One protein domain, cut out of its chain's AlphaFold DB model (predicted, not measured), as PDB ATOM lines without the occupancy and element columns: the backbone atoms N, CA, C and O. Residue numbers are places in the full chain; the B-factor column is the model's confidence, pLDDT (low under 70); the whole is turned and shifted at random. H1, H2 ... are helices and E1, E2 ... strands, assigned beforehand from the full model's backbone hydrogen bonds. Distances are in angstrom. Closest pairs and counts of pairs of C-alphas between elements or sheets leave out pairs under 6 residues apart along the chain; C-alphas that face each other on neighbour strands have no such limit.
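AT A GLANCE: This is residues 3 to 119 of the 330 residues of the protein "HU-HIG domain-containing protein" of Gammaproteobacteria bacterium (UniProt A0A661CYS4). Look first for a small sheet of three strands, E3, E4 and E5, with the last half of the long helix H2, residues 52 to 61, packed on it; H2 and H3 both reach away from this sheet with an open gap between them, H1 packs on the far end of H2, and the hairpin E1 and E2 lies by itself beyond H3. The whole is a flat, open frame with few contacts between its parts, and residues 83 to 88, in the link from E4 to E5, stick out from the sheet's other end. The printed part has 117 residues, with three named helices and five named strands in the order E1 E2 H1 H2 E3 E4 E5 H3; both sheets, E3 E4 E5 and E1 E2, are antiparallel, and the class is mixed, helices and strands. It is only just extended, close to loose, with a radius of gyration of the C-alphas of 20.4 A and spans of 55 by 53 by 24 A.

IN THESE COORDINATES: Find C-alpha 72 at (28.816, 191.678, 4.328); from there E4, residues 72 to 79, runs 21.8 A. E5, residues 95 to 102, runs 22.4 A, and E3 is residues 66 to 68, 6.0 A. H2, residues 42 to 61, runs 28.5 A from C-alpha 42 at (14.163, 178.816, -9.171). H1 is residues 27 to 38, 16.3 A, and H3 is residues 104 to 113, 14.5 A. Find E1, residues 3 to 7, 13.2 A, from C-alpha 3 at (46.827, 175.401, -1.557), and E2, residues 15 to 19, 12.9 A.

HOW THE PARTS SIT: Start at E3, E4 and E5, a meander, each strand the antiparallel neighbour of the one before. In the hairpin of E4 and E5, N 75 and O 99 are 2.9 A apart, within hydrogen-bond range; in that of E3 and E4, N 66 and O 74 are 2.8 A apart. H2 is on this sheet, making two layers, a helix on one face of a sheet; its height over the sheet is 8.7 A, and it lies over E4, slantwise to the strands at 38 degrees on the local plane. Their closest C-alphas, of Leu 60 and Val 76, are 6.4 A apart. At residues 42 to 46, H2 touches residues 31 to 35 of H1, at a steep tilt of 62 degrees, opposite ways; the closest C-alphas, of Val 31 and Pro 42, are 6.1 A apart. H3 is not on the sheet, but only just, with 4 pairs of C-alphas within 10 A, and it is apart from H1 and H2. In the hairpin of E1 and E2, N 4 and O 18 are 2.9 A apart. In H1, H2 and H3 every O i to N i+4 pair is within hydrogen-bond range.

THE WHOLE: The two C-alphas farthest apart, of Gly 39 and Thr 84, are 56.8 A apart, while those of Tyr 3 and Val 119, first and last printed, are 5.9 A apart. The printed part has no cut. The link from E4 to E5, residues 80 to 94, is long. Residues 108 to 115, of which 108 to 113 belong to H3, stand free. The mean pLDDT of the printed part is 91.2, and residues 10 to 12 are under 70.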
ATOM      1  N   TYR A   3      45.855 174.317  -1.565       91.06
ATOM      2  CA  TYR A   3      46.827 175.401  -1.557       91.06
ATOM      3  C   TYR A   3      48.207 174.898  -1.960       91.06
ATOM      4  O   TYR A   3      48.558 173.735  -1.769       91.06
ATOM      5  N   GLY A   4      49.024 175.803  -2.485       87.06
ATOM      6  CA  GLY A   4      50.442 175.556  -2.692       87.06
ATOM      7  C   GLY A   4      51.296 176.633  -2.044       87.06
ATOM      8  O   GLY A   4      50.817 177.715  -1.717       87.06
ATOM      9  N   MET A   5      52.578 176.336  -1.848       88.38
ATOM     10  CA  MET A   5      53.531 177.285  -1.272       88.38
ATOM     11  C   MET A   5      54.258 178.013  -2.399       88.38
ATOM     12  O   MET A   5      54.859 177.367  -3.255       88.38
ATOM     13  N   VAL A   6      54.223 179.343  -2.392       83.38
ATOM     14  CA  VAL A   6      55.035 180.181  -3.286       83.38
ATOM     15  C   VAL A   6      56.074 180.934  -2.474       83.38
ATOM     16  O   VAL A   6      55.825 181.277  -1.317       83.38
ATOM     17  N   ALA A   7      57.246 181.174  -3.062       79.44
ATOM     18  CA  ALA A   7      58.266 181.997  -2.427       79.44
ATOM     19  C   ALA A   7      57.683 183.381  -2.115       79.44
ATOM     20  O   ALA A   7      57.033 184.003  -2.960       79.44
ATOM     21  N   ASN A   8      57.891 183.836  -0.887       77.25
ATOM     22  CA  ASN A   8      57.505 185.165  -0.476       77.25
ATOM     23  C   ASN A   8      58.567 186.153  -0.958       77.25
ATOM     24  O   ASN A   8      59.742 186.030  -0.612       77.25
ATOM     25  N   THR A   9      58.155 187.138  -1.749       73.06
ATOM     26  CA  THR A   9      59.044 188.215  -2.191       73.06
ATOM     27  C   THR A   9      59.236 189.281  -1.111       73.06
ATOM     28  O   THR A   9      60.171 190.072  -1.211       73.06
ATOM     29  N   LEU A  10      58.401 189.294  -0.061       65.62
ATOM     30  CA  LEU A  10      58.448 190.260   1.039       65.62
ATOM     31  C   LEU A  10      57.954 189.629   2.360       65.62
ATOM     32  O   LEU A  10      56.738 189.512   2.544       65.62
ATOM     33  N   PRO A  11      58.819 189.268   3.334       63.06
ATOM     34  CA  PRO A  11      60.289 189.348   3.407       63.06
ATOM     35  C   PRO A  11      61.028 188.205   2.684       63.06
ATOM     36  O   PRO A  11      60.497 187.105   2.524       63.06
ATOM     37  N   ALA A  12      62.283 188.460   2.292       69.06
ATOM     38  CA  ALA A  12      63.132 187.487   1.603       69.06
ATOM     39  C   ALA A  12      63.357 186.215   2.446       69.06
ATOM     40  O   ALA A  12      63.668 186.294   3.633       69.06
ATOM     41  N   GLY A  13      63.211 185.046   1.815       71.00
ATOM     42  CA  GLY A  13      63.442 183.731   2.434       71.00
ATOM     43  C   GLY A  13      62.205 183.059   3.043       71.00
ATOM     44  O   GLY A  13      62.313 181.941   3.541       71.00
ATOM     45  N   GLY A  14      61.033 183.703   2.999       83.69
ATOM     46  CA  GLY A  14      59.765 183.108   3.432       83.69
ATOM     47  C   GLY A  14      59.001 182.403   2.308       83.69
ATOM     48  O   GLY A  14      59.316 182.543   1.130       83.69
ATOM     49  N   TYR A  15      57.932 181.696   2.672       85.88
ATOM     50  CA  TYR A  15      56.920 181.193   1.741       85.88
ATOM     51  C   TYR A  15      55.544 181.691   2.173       85.88
ATOM     52  O   TYR A  15      55.285 181.822   3.369       85.88
ATOM     53  N   VAL A  16      54.655 181.933   1.215       88.94
ATOM     54  CA  VAL A  16      53.237 182.210   1.475       88.94
ATOM     55  C   VAL A  16      52.374 181.116   0.864       88.94
ATOM     56  O   VAL A  16      52.655 180.611  -0.228       88.94
ATOM     57  N   ALA A  17      51.322 180.732   1.585       89.12
ATOM     58  CA  ALA A  17      50.305 179.839   1.060       89.12
ATOM     59  C   ALA A  17      49.464 180.595   0.029       89.12
ATOM     60  O   ALA A  17      48.950 181.683   0.295       89.12
ATOM     61  N   ARG A  18      49.318 180.012  -1.155       87.12
ATOM     62  CA  ARG A  18      48.451 180.508  -2.214       87.12
ATOM     63  C   ARG A  18      47.341 179.498  -2.433       87.12
ATOM     64  O   ARG A  18      47.617 178.359  -2.809       87.12
ATOM     65  N   VAL A  19      46.101 179.934  -2.224       87.94
ATOM     66  CA  VAL A  19      44.916 179.140  -2.559       87.94
ATOM     67  C   VAL A  19      44.950 178.827  -4.051       87.94
ATOM     68  O   VAL A  19      45.117 179.723  -4.886       87.94
ATOM     69  N   ILE A  20      44.819 177.548  -4.383       83.38
ATOM     70  CA  ILE A  20      44.632 177.111  -5.758       83.38
ATOM     71  C   ILE A  20      43.152 177.278  -6.053       83.38
ATOM     72  O   ILE A  20      42.296 176.747  -5.348       83.38
ATOM     73  N   LYS A  21      42.862 178.103  -7.062       79.44
ATOM     74  CA  LYS A  21      41.492 178.435  -7.434       79.44
ATOM     75  C   LYS A  21      40.737 177.138  -7.739       79.44
ATOM     76  O   LYS A  21      41.160 176.386  -8.615       79.44
ATOM     77  N   GLY A  22      39.654 176.897  -7.001       79.56
ATOM     78  CA  GLY A  22      38.721 175.807  -7.278       79.56
ATOM     79  C   GLY A  22      37.873 176.083  -8.521       79.56
ATOM     80  O   GLY A  22      38.172 176.988  -9.306       79.56
ATOM     81  N   ARG A  23      36.796 175.307  -8.691       83.00
ATOM     82  CA  ARG A  23      35.810 175.565  -9.748       83.00
ATOM     83  C   ARG A  23      35.175 176.944  -9.559       83.00
ATOM     84  O   ARG A  23      34.951 177.370  -8.427       83.00
ATOM     85  N   ASP A  24      34.898 177.614 -10.670       82.62
ATOM     86  CA  ASP A  24      33.985 178.753 -10.674       82.62
ATOM     87  C   ASP A  24      32.563 178.205 -10.465       82.62
ATOM     88  O   ASP A  24      32.216 177.181 -11.053       82.62
ATOM     89  N   VAL A  25      31.798 178.821  -9.560       83.94
ATOM     90  CA  VAL A  25      30.398 178.468  -9.288       83.94
ATOM     91  C   VAL A  25      29.543 179.574  -9.884       83.94
ATOM     92  O   VAL A  25      29.632 180.722  -9.445       83.94
ATOM     93  N   GLU A  26      28.771 179.234 -10.911       88.94
ATOM     94  CA  GLU A  26      27.892 180.180 -11.602       88.94
ATOM     95  C   GLU A  26      26.590 180.400 -10.817       88.94
ATOM     96  O   GLU A  26      26.200 179.594  -9.967       88.94
ATOM     97  N   PHE A  27      25.900 181.506 -11.093       88.62
ATOM     98  CA  PHE A  27      24.699 181.889 -10.348       88.62
ATOM     99  C   PHE A  27      23.586 180.832 -10.439       88.62
ATOM    100  O   PHE A  27      22.934 180.532  -9.440       88.62
ATOM    101  N   GLU A  28      23.408 180.207 -11.602       91.44
ATOM    102  CA  GLU A  28      22.424 179.148 -11.830       91.44
ATOM    103  C   GLU A  28      22.672 177.924 -10.944       91.44
ATOM    104  O   GLU A  28      21.721 177.286 -10.486       91.44
ATOM    105  N   GLU A  29      23.937 177.614 -10.663       93.06
ATOM    106  CA  GLU A  29      24.300 176.520  -9.765       93.06
ATOM    107  C   GLU A  29      23.946 176.868  -8.317       93.06
ATOM    108  O   GLU A  29      23.354 176.048  -7.621       93.06
ATOM    109  N   VAL A  30      24.201 178.109  -7.885       93.69
ATOM    110  CA  VAL A  30      23.780 178.593  -6.559       93.69
ATOM    111  C   VAL A  30      22.255 178.530  -6.415       93.69
ATOM    112  O   VAL A  30      21.744 178.109  -5.376       93.69
ATOM    113  N   VAL A  31      21.507 178.907  -7.456       95.31
ATOM    114  CA  VAL A  31      20.037 178.813  -7.470       95.31
ATOM    115  C   VAL A  31      19.580 177.360  -7.351       95.31
ATOM    116  O   VAL A  31      18.661 177.080  -6.578       95.31
ATOM    117  N   ALA A  32      20.219 176.434  -8.070       94.38
ATOM    118  CA  ALA A  32      19.916 175.009  -7.981       94.38
ATOM    119  C   ALA A  32      20.191 174.451  -6.573       94.38
ATOM    120  O   ALA A  32      19.332 173.772  -6.012       94.38
ATOM    121  N   GLU A  33      21.323 174.807  -5.961       95.12
ATOM    122  CA  GLU A  33      21.674 174.401  -4.593       95.12
ATOM    123  C   GLU A  33      20.679 174.958  -3.552       95.12
ATOM    124  O   GLU A  33      20.267 174.258  -2.622       95.12
ATOM    125  N   ILE A  34      20.229 176.210  -3.707       96.81
ATOM    126  CA  ILE A  34      19.195 176.795  -2.838       96.81
ATOM    127  C   ILE A  34      17.851 176.093  -3.050       96.81
ATOM    128  O   ILE A  34      17.165 175.809  -2.064       96.81
ATOM    129  N   HIS A  35      17.470 175.808  -4.298       96.38
ATOM    130  CA  HIS A  35      16.245 175.077  -4.620       96.38
ATOM    131  C   HIS A  35      16.236 173.704  -3.947       96.38
ATOM    132  O   HIS A  35      15.282 173.386  -3.239       96.38
ATOM    133  N   GLU A  36      17.312 172.932  -4.096       97.50
ATOM    134  CA  GLU A  36      17.448 171.605  -3.492       97.50
ATOM    135  C   GLU A  36      17.344 171.664  -1.962       97.50
ATOM    136  O   GLU A  36      16.638 170.866  -1.347       97.50
ATOM    137  N   ARG A  37      17.981 172.659  -1.336       97.31
ATOM    138  CA  ARG A  37      17.992 172.800   0.126       97.31
ATOM    139  C   ARG A  37      16.678 173.322   0.715       97.31
ATOM    140  O   ARG A  37      16.364 173.009   1.860       97.31
ATOM    141  N   THR A  38      15.951 174.179  -0.003       97.31
ATOM    142  CA  THR A  38      14.815 174.946   0.557       97.31
ATOM    143  C   THR A  38      13.458 174.597  -0.048       97.31
ATOM    144  O   THR A  38      12.430 174.961   0.520       97.31
ATOM    145  N   GLY A  39      13.428 173.934  -1.205       96.19
ATOM    146  CA  GLY A  39      12.214 173.675  -1.978       96.19
ATOM    147  C   GLY A  39      11.633 174.905  -2.688       96.19
ATOM    148  O   GLY A  39      10.624 174.783  -3.382       96.19
ATOM    149  N   LEU A  40      12.243 176.091  -2.552       97.50
ATOM    150  CA  LEU A  40      11.812 177.292  -3.273       97.50
ATOM    151  C   LEU A  40      12.027 177.114  -4.772       97.50
ATOM    152  O   LEU A  40      13.063 176.605  -5.191       97.50
ATOM    153  N   SER A  41      11.072 177.545  -5.597       97.75
ATOM    154  CA  SER A  41      11.239 177.441  -7.047       97.75
ATOM    155  C   SER A  41      12.375 178.357  -7.534       97.75
ATOM    156  O   SER A  41      12.529 179.465  -7.007       97.75
ATOM    157  N   PRO A  42      13.127 177.964  -8.580       95.75
ATOM    158  CA  PRO A  42      14.163 178.816  -9.171       95.75
ATOM    159  C   PRO A  42      13.660 180.219  -9.543       95.75
ATOM    160  O   PRO A  42      14.361 181.206  -9.349       95.75
ATOM    161  N   ALA A  43      12.407 180.328 -10.003       95.75
ATOM    162  CA  ALA A  43      11.782 181.608 -10.332       95.75
ATOM    163  C   ALA A  43      11.644 182.537  -9.112       95.75
ATOM    164  O   ALA A  43      11.906 183.733  -9.222       95.75
ATOM    165  N   ILE A  44      11.268 181.997  -7.946       97.31
ATOM    166  CA  ILE A  44      11.166 182.778  -6.705       97.31
ATOM    167  C   ILE A  44      12.557 183.203  -6.231       97.31
ATOM    168  O   ILE A  44      12.738 184.357  -5.852       97.31
ATOM    169  N   ILE A  45      13.539 182.299  -6.280       96.88
ATOM    170  CA  ILE A  45      14.918 182.598  -5.872       96.88
ATOM    171  C   ILE A  45      15.476 183.747  -6.723       96.88
ATOM    172  O   ILE A  45      15.947 184.739  -6.172       96.88
ATOM    173  N   ASN A  46      15.335 183.664  -8.048       94.94
ATOM    174  CA  ASN A  46      15.759 184.723  -8.967       94.94
ATOM    175  C   ASN A  46      15.081 186.062  -8.663       94.94
ATOM    176  O   ASN A  46      15.758 187.084  -8.574       94.94
ATOM    177  N   ALA A  47      13.763 186.060  -8.443       96.94
ATOM    178  CA  ALA A  47      13.021 187.278  -8.128       96.94
ATOM    179  C   ALA A  47      13.498 187.937  -6.821       96.94
ATOM    180  O   ALA A  47      13.638 189.157  -6.762       96.94
ATOM    181  N   VAL A  48      13.789 187.147  -5.780       96.69
ATOM    182  CA  VAL A  48      14.307 187.664  -4.500       96.69
ATOM    183  C   VAL A  48      15.716 188.235  -4.660       96.69
ATOM    184  O   VAL A  48      16.005 189.304  -4.118       96.69
ATOM    185  N   MET A  49      16.588 187.558  -5.412       95.19
ATOM    186  CA  MET A  49      17.952 188.036  -5.664       95.19
ATOM    187  C   MET A  49      17.946 189.344  -6.461       95.19
ATOM    188  O   MET A  49      18.635 190.287  -6.076       95.19
ATOM    189  N   GLN A  50      17.100 189.446  -7.490       95.44
ATOM    190  CA  GLN A  50      16.938 190.673  -8.267       95.44
ATOM    191  C   GLN A  50      16.384 191.824  -7.412       95.44
ATOM    192  O   GLN A  50      16.951 192.914  -7.401       95.44
ATOM    193  N   ALA A  51      15.319 191.589  -6.640       96.94
ATOM    194  CA  ALA A  51      14.759 192.613  -5.755       96.94
ATOM    195  C   ALA A  51      15.779 193.086  -4.702       96.94
ATOM    196  O   ALA A  51      15.820 194.263  -4.338       96.94
ATOM    197  N   THR A  52      16.632 192.174  -4.229       95.94
ATOM    198  CA  THR A  52      17.733 192.503  -3.319       95.94
ATOM    199  C   THR A  52      18.753 193.412  -4.000       95.94
ATOM    200  O   THR A  52      19.118 194.438  -3.430       95.94
ATOM    201  N   GLU A  53      19.190 193.078  -5.215       96.06
ATOM    202  CA  GLU A  53      20.119 193.901  -5.996       96.06
ATOM    203  C   GLU A  53      19.573 195.320  -6.217       96.06
ATOM    204  O   GLU A  53      20.256 196.301  -5.911       96.06
ATOM    205  N   GLU A  54      18.321 195.442  -6.664       97.56
ATOM    206  CA  GLU A  54      17.653 196.730  -6.887       97.56
ATOM    207  C   GLU A  54      17.625 197.583  -5.609       97.56
ATOM    208  O   GLU A  54      17.921 198.785  -5.633       97.56
ATOM    209  N   GLN A  55      17.339 196.960  -4.463       97.12
ATOM    210  CA  GLN A  55      17.329 197.647  -3.176       97.12
ATOM    211  C   GLN A  55      18.733 198.089  -2.735       97.12
ATOM    212  O   GLN A  55      18.889 199.197  -2.211       97.12
ATOM    213  N   LEU A  56      19.761 197.262  -2.959       96.50
ATOM    214  CA  LEU A  56      21.152 197.616  -2.663       96.50
ATOM    215  C   LEU A  56      21.610 198.807  -3.512       96.50
ATOM    216  O   LEU A  56      22.167 199.758  -2.964       96.50
ATOM    217  N   ILE A  57      21.317 198.803  -4.816       96.69
ATOM    218  CA  ILE A  57      21.627 199.918  -5.723       96.69
ATOM    219  C   ILE A  57      20.931 201.201  -5.254       96.69
ATOM    220  O   ILE A  57      21.569 202.253  -5.155       96.69
ATOM    221  N   SER A  58      19.641 201.118  -4.912       97.56
ATOM    222  CA  SER A  58      18.860 202.260  -4.425       97.56
ATOM    223  C   SER A  58      19.481 202.896  -3.180       97.56
ATOM    224  O   SER A  58      19.628 204.118  -3.126       97.56
ATOM    225  N   ASN A  59      19.903 202.091  -2.205       97.69
ATOM    226  CA  ASN A  59      20.516 202.591  -0.973       97.69
ATOM    227  C   ASN A  59      21.926 203.154  -1.227       97.69
ATOM    228  O   ASN A  59      22.225 204.289  -0.858       97.69
ATOM    229  N   LEU A  60      22.787 202.411  -1.932       97.00
ATOM    230  CA  LEU A  60      24.167 202.837  -2.200       97.00
ATOM    231  C   LEU A  60      24.235 204.112  -3.058       97.00
ATOM    232  O   LEU A  60      25.107 204.951  -2.840       97.00
ATOM    233  N   SER A  61      23.295 204.301  -3.991       95.38
ATOM    234  CA  SER A  61      23.208 205.519  -4.815       95.38
ATOM    235  C   SER A  61      22.911 206.789  -4.008       95.38
ATOM    236  O   SER A  61      23.231 207.888  -4.461       95.38
ATOM    237  N   LYS A  62      22.354 206.647  -2.799       96.12
ATOM    238  CA  LYS A  62      22.081 207.750  -1.864       96.12
ATOM    239  C   LYS A  62      23.248 208.026  -0.915       96.12
ATOM    240  O   LYS A  62      23.205 209.002  -0.173       96.12
ATOM    241  N   GLY A  63      24.290 207.194  -0.948       95.31
ATOM    242  CA  GLY A  63      25.409 207.261  -0.009       95.31
ATOM    243  C   GLY A  63      25.197 206.459   1.277       95.31
ATOM    244  O   GLY A  63      26.040 206.537   2.171       95.31
ATOM    245  N   ASP A  64      24.114 205.683   1.377       97.62
ATOM    246  CA  ASP A  64      23.848 204.866   2.557       97.62
ATOM    247  C   ASP A  64      24.857 203.713   2.669       97.62
ATOM    248  O   ASP A  64      25.374 203.193   1.678       97.62
ATOM    249  N   THR A  65      25.116 203.280   3.903       97.25
ATOM    250  CA  THR A  65      25.834 202.030   4.179       97.25
ATOM    251  C   THR A  65      24.817 200.929   4.436       97.25
ATOM    252  O   THR A  65      23.922 201.095   5.263       97.25
ATOM    253  N   VAL A  66      24.961 199.795   3.751       97.12
ATOM    254  CA  VAL A  66      24.051 198.656   3.884       97.12
ATOM    255  C   VAL A  66      24.772 197.493   4.551       97.12
ATOM    256  O   VAL A  66      25.689 196.913   3.975       97.12
ATOM    257  N   ALA A  67      24.331 197.128   5.751       94.56
ATOM    258  CA  ALA A  67      24.699 195.863   6.377       94.56
ATOM    259  C   ALA A  67      23.748 194.769   5.875       94.56
ATOM    260  O   ALA A  67      22.544 194.809   6.139       94.56
ATOM    261  N   PHE A  68      24.275 193.804   5.125       92.06
ATOM    262  CA  PHE A  68      23.503 192.700   4.571       92.06
ATOM    263  C   PHE A  68      23.602 191.476   5.488       92.06
ATOM    264  O   PHE A  68      24.391 190.555   5.265       92.06
ATOM    265  N   GLY A  69      22.814 191.502   6.568       86.75
ATOM    266  CA  GLY A  69      22.824 190.459   7.596       86.75
ATOM    267  C   GLY A  69      24.215 190.262   8.207       86.75
ATOM    268  O   GLY A  69      24.905 191.234   8.495       86.75
ATOM    269  N   GLN A  70      24.622 189.001   8.378       87.12
ATOM    270  CA  GLN A  70      25.971 188.610   8.822       87.12
ATOM    271  C   GLN A  70      26.890 188.240   7.647       87.12
ATOM    272  O   GLN A  70      27.879 187.550   7.847       87.12
ATOM    273  N   LEU A  71      26.551 188.632   6.413       92.19
ATOM    274  CA  LEU A  71      27.336 188.274   5.231       92.19
ATOM    275  C   LEU A  71      28.396 189.338   4.935       92.19
ATOM    276  O   LEU A  71      29.587 189.048   4.843       92.19
ATOM    277  N   MET A  72      27.954 190.583   4.762       95.56
ATOM    278  CA  MET A  72      28.816 191.678   4.328       95.56
ATOM    279  C   MET A  72      28.224 193.047   4.645       95.56
ATOM    280  O   MET A  72      27.012 193.215   4.769       95.56
ATOM    281  N   THR A  73      29.092 194.050   4.689       96.56
ATOM    282  CA  THR A  73      28.731 195.466   4.658       96.56
ATOM    283  C   THR A  73      29.129 196.069   3.316       96.56
ATOM    284  O   THR A  73      30.265 195.901   2.866       96.56
ATOM    285  N   LEU A  74      28.203 196.798   2.696       97.69
ATOM    286  CA  LEU A  74      28.417 197.560   1.475       97.69
ATOM    287  C   LEU A  74      28.388 199.057   1.786       97.69
ATOM    288  O   LEU A  74      27.494 199.538   2.481       97.69
ATOM    289  N   SER A  75      29.343 199.803   1.249       96.88
ATOM    290  CA  SER A  75      29.383 201.264   1.340       96.88
ATOM    291  C   SER A  75      29.931 201.869   0.055       96.88
ATOM    292  O   SER A  75      30.451 201.160  -0.806       96.88
ATOM    293  N   VAL A  76      29.834 203.187  -0.093       97.00
ATOM    294  CA  VAL A  76      30.419 203.902  -1.230       97.00
ATOM    295  C   VAL A  76      31.498 204.875  -0.779       97.00
ATOM    296  O   VAL A  76      31.453 205.433   0.314       97.00
ATOM    297  N   SER A  77      32.483 205.091  -1.641       94.50
ATOM    298  CA  SER A  77      33.493 206.134  -1.483       94.50
ATOM    299  C   SER A  77      33.692 206.868  -2.799       94.50
ATOM    300  O   SER A  77      33.710 206.241  -3.858       94.50
ATOM    301  N   LEU A  78      33.891 208.180  -2.736       92.50
ATOM    302  CA  LEU A  78      34.272 208.989  -3.889       92.50
ATOM    303  C   LEU A  78      35.794 209.107  -3.953       92.50
ATOM    304  O   LEU A  78      36.437 209.500  -2.982       92.50
ATOM    305  N   ARG A  79      36.368 208.790  -5.114       90.44
ATOM    306  CA  ARG A  79      37.783 209.029  -5.411       90.44
ATOM    307  C   ARG A  79      37.913 210.085  -6.495       90.44
ATOM    308  O   ARG A  79      37.340 209.949  -7.572       90.44
ATOM    309  N   GLY A  80      38.717 211.101  -6.225       85.50
ATOM    310  CA  GLY A  80      39.046 212.160  -7.167       85.50
ATOM    311  C   GLY A  80      40.184 213.010  -6.622       85.50
ATOM    312  O   GLY A  80      40.485 212.970  -5.428       85.50
ATOM    313  N   ARG A  81      40.838 213.758  -7.509       87.56
ATOM    314  CA  ARG A  81      41.779 214.805  -7.118       87.56
ATOM    315  C   ARG A  81      41.061 216.136  -7.279       87.56
ATOM    316  O   ARG A  81      40.690 216.491  -8.392       87.56
ATOM    317  N   PHE A  82      40.875 216.846  -6.175       90.38
ATOM    318  CA  PHE A  82      40.198 218.138  -6.148       90.38
ATOM    319  C   PHE A  82      41.199 219.201  -5.706       90.38
ATOM    320  O   PHE A  82      41.916 219.005  -4.725       90.38
ATOM    321  N   GLU A  83      41.297 220.289  -6.466       89.94
ATOM    322  CA  GLU A  83      42.265 221.359  -6.192       89.94
ATOM    323  C   GLU A  83      41.779 222.315  -5.101       89.94
ATOM    324  O   GLU A  83      42.591 222.942  -4.422       89.94
ATOM    325  N   THR A  84      40.462 222.399  -4.900       92.69
ATOM    326  CA  THR A  84      39.835 223.271  -3.908       92.69
ATOM    327  C   THR A  84      38.737 222.528  -3.136       92.69
ATOM    328  O   THR A  84      38.164 221.569  -3.661       92.69
ATOM    329  N   PRO A  85      38.407 222.961  -1.903       91.44
ATOM    330  CA  PRO A  85      37.274 222.421  -1.146       91.44
ATOM    331  C   PRO A  85      35.912 222.658  -1.816       91.44
ATOM    332  O   PRO A  85      35.002 221.856  -1.643       91.44
ATOM    333  N   ASP A  86      35.791 223.729  -2.607       93.25
ATOM    334  CA  ASP A  86      34.556 224.115  -3.303       93.25
ATOM    335  C   ASP A  86      34.407 223.448  -4.683       93.25
ATOM    336  O   ASP A  86      33.514 223.790  -5.462       93.25
ATOM    337  N   ALA A  87      35.306 222.523  -5.031       90.94
ATOM    338  CA  ALA A  87      35.276 221.842  -6.315       90.94
ATOM    339  C   ALA A  87      33.965 221.059  -6.494       90.94
ATOM    340  O   ALA A  87      33.591 220.221  -5.673       90.94
ATOM    341  N   VAL A  88      33.285 221.290  -7.619       90.75
ATOM    342  CA  VAL A  88      32.054 220.568  -7.955       90.75
ATOM    343  C   VAL A  88      32.394 219.148  -8.404       90.75
ATOM    344  O   VAL A  88      33.092 218.925  -9.400       90.75
ATOM    345  N   VAL A  89      31.867 218.167  -7.676       90.44
ATOM    346  CA  VAL A  89      32.014 216.748  -8.001       90.44
ATOM    347  C   VAL A  89      31.022 216.365  -9.097       90.44
ATOM    348  O   VAL A  89      29.824 216.602  -8.984       90.44
ATOM    349  N   THR A  90      31.521 215.748 -10.167       89.31
ATOM    350  CA  THR A  90      30.717 215.250 -11.290       89.31
ATOM    351  C   THR A  90      31.142 213.827 -11.643       89.31
ATOM    352  O   THR A  90      32.252 213.409 -11.312       89.31
ATOM    353  N   HIS A  91      30.325 213.112 -12.420       86.94
ATOM    354  CA  HIS A  91      30.682 211.789 -12.957       86.94
ATOM    355  C   HIS A  91      31.947 211.778 -13.837       86.94
ATOM    356  O   HIS A  91      32.478 210.712 -14.121       86.94
ATOM    357  N   LYS A  92      32.431 212.944 -14.293       86.50
ATOM    358  CA  LYS A  92      33.675 213.063 -15.072       86.50
ATOM    359  C   LYS A  92      34.899 213.344 -14.202       86.50
ATOM    360  O   LYS A  92      36.017 213.081 -14.629       86.50
ATOM    361  N   THR A  93      34.697 213.922 -13.018       86.75
ATOM    362  CA  THR A  93      35.776 214.402 -12.140       86.75
ATOM    363  C   THR A  93      36.004 213.500 -10.932       86.75
ATOM    364  O   THR A  93      37.040 213.611 -10.276       86.75
ATOM    365  N   ALA A  94      35.080 212.580 -10.657       89.38
ATOM    366  CA  ALA A  94      35.204 211.603  -9.591       89.38
ATOM    367  C   ALA A  94      34.689 210.229 -10.009       89.38
ATOM    368  O   ALA A  94      33.722 210.101 -10.757       89.38
ATOM    369  N   ASN A  95      35.316 209.206  -9.443       91.81
ATOM    370  CA  ASN A  95      34.877 207.828  -9.541       91.81
ATOM    371  C   ASN A  95      34.187 207.434  -8.236       91.81
ATOM    372  O   ASN A  95      34.800 207.480  -7.164       91.81
ATOM    373  N   LEU A  96      32.920 207.037  -8.332       91.56
ATOM    374  CA  LEU A  96      32.210 206.392  -7.235       91.56
ATOM    375  C   LEU A  96      32.647 204.926  -7.175       91.56
ATOM    376  O   LEU A  96      32.519 204.193  -8.153       91.56
ATOM    377  N   GLN A  97      33.174 204.507  -6.032       94.00
ATOM    378  CA  GLN A  97      33.585 203.135  -5.776       94.00
ATOM    379  C   GLN A  97      32.664 202.512  -4.732       94.00
ATOM    380  O   GLN A  97      32.499 203.077  -3.652       94.00
ATOM    381  N   VAL A  98      32.127 201.330  -5.034       95.69
ATOM    382  CA  VAL A  98      31.468 200.472  -4.044       95.69
ATOM    383  C   VAL A  98      32.539 199.673  -3.307       95.69
ATOM    384  O   VAL A  98      33.391 199.034  -3.927       95.69
ATOM    385  N   ASN A  99      32.500 199.722  -1.983       96.00
ATOM    386  CA  ASN A  99      33.356 198.960  -1.090       96.00
ATOM    387  C   ASN A  99      32.521 197.845  -0.462       96.00
ATOM    388  O   ASN A  99      31.459 198.109   0.097       96.00
ATOM    389  N   ILE A 100      33.020 196.615  -0.537       96.25
ATOM    390  CA  ILE A 100      32.390 195.443   0.071       96.25
ATOM    391  C   ILE A 100      33.353 194.909   1.115       96.25
ATOM    392  O   ILE A 100      34.534 194.696   0.830       96.25
ATOM    393  N   ARG A 101      32.853 194.708   2.329       95.62
ATOM    394  CA  ARG A 101      33.618 194.128   3.425       95.62
ATOM    395  C   ARG A 101      32.852 192.924   3.968       95.62
ATOM    396  O   ARG A 101      31.724 193.128   4.415       95.62
ATOM    397  N   PRO A 102      33.417 191.708   3.920       94.44
ATOM    398  CA  PRO A 102      32.835 190.567   4.612       94.44
ATOM    399  C   PRO A 102      32.641 190.889   6.090       94.44
ATOM    400  O   PRO A 102      33.434 191.631   6.684       94.44
ATOM    401  N   ASP A 103      31.566 190.370   6.668       93.44
ATOM    402  CA  ASP A 103      31.407 190.418   8.114       93.44
ATOM    403  C   ASP A 103      32.379 189.432   8.778       93.44
ATOM    404  O   ASP A 103      32.691 188.373   8.231       93.44
ATOM    405  N   THR A 104      32.859 189.759   9.977       90.69
ATOM    406  CA  THR A 104      33.785 188.884  10.712       90.69
ATOM    407  C   THR A 104      33.149 187.533  11.055       90.69
ATOM    408  O   THR A 104      33.850 186.525  11.089       90.69
ATOM    409  N   GLY A 105      31.830 187.488  11.281       90.88
ATOM    410  CA  GLY A 105      31.102 186.236  11.482       90.88
ATOM    411  C   GLY A 105      31.171 185.324  10.257       90.88
ATOM    412  O   GLY A 105      31.464 184.138  10.398       90.88
ATOM    413  N   PHE A 106      30.998 185.891   9.061       93.44
ATOM    414  CA  PHE A 106      31.117 185.151   7.806       93.44
ATOM    415  C   PHE A 106      32.529 184.597   7.590       93.44
ATOM    416  O   PHE A 106      32.678 183.412   7.297       93.44
ATOM    417  N   ASP A 107      33.565 185.423   7.780       92.38
ATOM    418  CA  ASP A 107      34.961 184.985   7.629       92.38
ATOM    419  C   ASP A 107      35.291 183.808   8.563       92.38
ATOM    420  O   ASP A 107      35.926 182.834   8.148       92.38
ATOM    421  N   ASN A 108      34.818 183.865   9.813       92.50
ATOM    422  CA  ASN A 108      35.016 182.794  10.786       92.50
ATOM    423  C   ASN A 108      34.277 181.509  10.389       92.50
ATOM    424  O   ASN A 108      34.868 180.433  10.436       92.50
ATOM    425  N   GLU A 109      33.021 181.604   9.946       92.94
ATOM    426  CA  GLU A 109      32.242 180.430   9.531       92.94
ATOM    427  C   GLU A 109      32.858 179.742   8.300       92.94
ATOM    428  O   GLU A 109      32.893 178.511   8.214       92.94
ATOM    429  N   VAL A 110      33.388 180.522   7.351       92.94
ATOM    430  CA  VAL A 110      34.121 179.981   6.199       92.94
ATOM    431  C   VAL A 110      35.389 179.267   6.658       92.94
ATOM    432  O   VAL A 110      35.669 178.166   6.183       92.94
ATOM    433  N   LEU A 111      36.146 179.862   7.583       92.44
ATOM    434  CA  LEU A 111      37.375 179.271   8.106       92.44
ATOM    435  C   LEU A 111      37.114 177.954   8.849       92.44
ATOM    436  O   LEU A 111      37.853 176.994   8.646       92.44
ATOM    437  N   GLU A 112      36.059 177.884   9.662       94.25
ATOM    438  CA  GLU A 112      35.681 176.673  10.404       94.25
ATOM    439  C   GLU A 112      35.281 175.511   9.485       94.25
ATOM    440  O   GLU A 112      35.527 174.350   9.809       94.25
ATOM    441  N   LYS A 113      34.689 175.812   8.323       93.19
ATOM    442  CA  LYS A 113      34.289 174.807   7.325       93.19
ATOM    443  C   LYS A 113      35.393 174.469   6.321       93.19
ATOM    444  O   LYS A 113      35.244 173.523   5.546       93.19
ATOM    445  N   ALA A 114      36.473 175.245   6.272       92.06
ATOM    446  CA  ALA A 114      37.532 175.057   5.295       92.06
ATOM    447  C   ALA A 114      38.496 173.940   5.722       92.06
ATOM    448  O   ALA A 114      39.237 174.059   6.693       92.06
ATOM    449  N   GLU A 115      38.567 172.879   4.923       93.06
ATOM    450  CA  GLU A 115      39.646 171.893   5.020       93.06
ATOM    451  C   GLU A 115      40.821 172.314   4.131       93.06
ATOM    452  O   GLU A 115      40.611 172.680   2.974       93.06
ATOM    453  N   PHE A 116      42.062 172.256   4.618       93.06
ATOM    454  CA  PHE A 116      43.243 172.658   3.845       93.06
ATOM    455  C   PHE A 116      44.042 171.449   3.368       93.06
ATOM    456  O   PHE A 116      44.462 170.618   4.169       93.06
ATOM    457  N   SER A 117      44.321 171.394   2.066       92.75
ATOM    458  CA  SER A 117      45.154 170.355   1.458       92.75
ATOM    459  C   SER A 117      46.303 170.986   0.680       92.75
ATOM    460  O   SER A 117      46.095 171.812  -0.210       92.75
ATOM    461  N   LYS A 118      47.544 170.628   1.025       90.94
ATOM    462  CA  LYS A 118      48.721 171.103   0.293       90.94
ATOM    463  C   LYS A 118      48.893 170.271  -0.968       90.94
ATOM    464  O   LYS A 118      49.137 169.071  -0.882       90.94
ATOM    465  N   VAL A 119      48.890 170.920  -2.124       87.38
ATOM    466  CA  VAL A 119      49.142 170.269  -3.413       87.38
ATOM    467  C   VAL A 119      50.261 170.983  -4.171       87.38
ATOM    468  O   VAL A 119      50.655 172.110  -3.847       87.38
TER     469      VAL A 119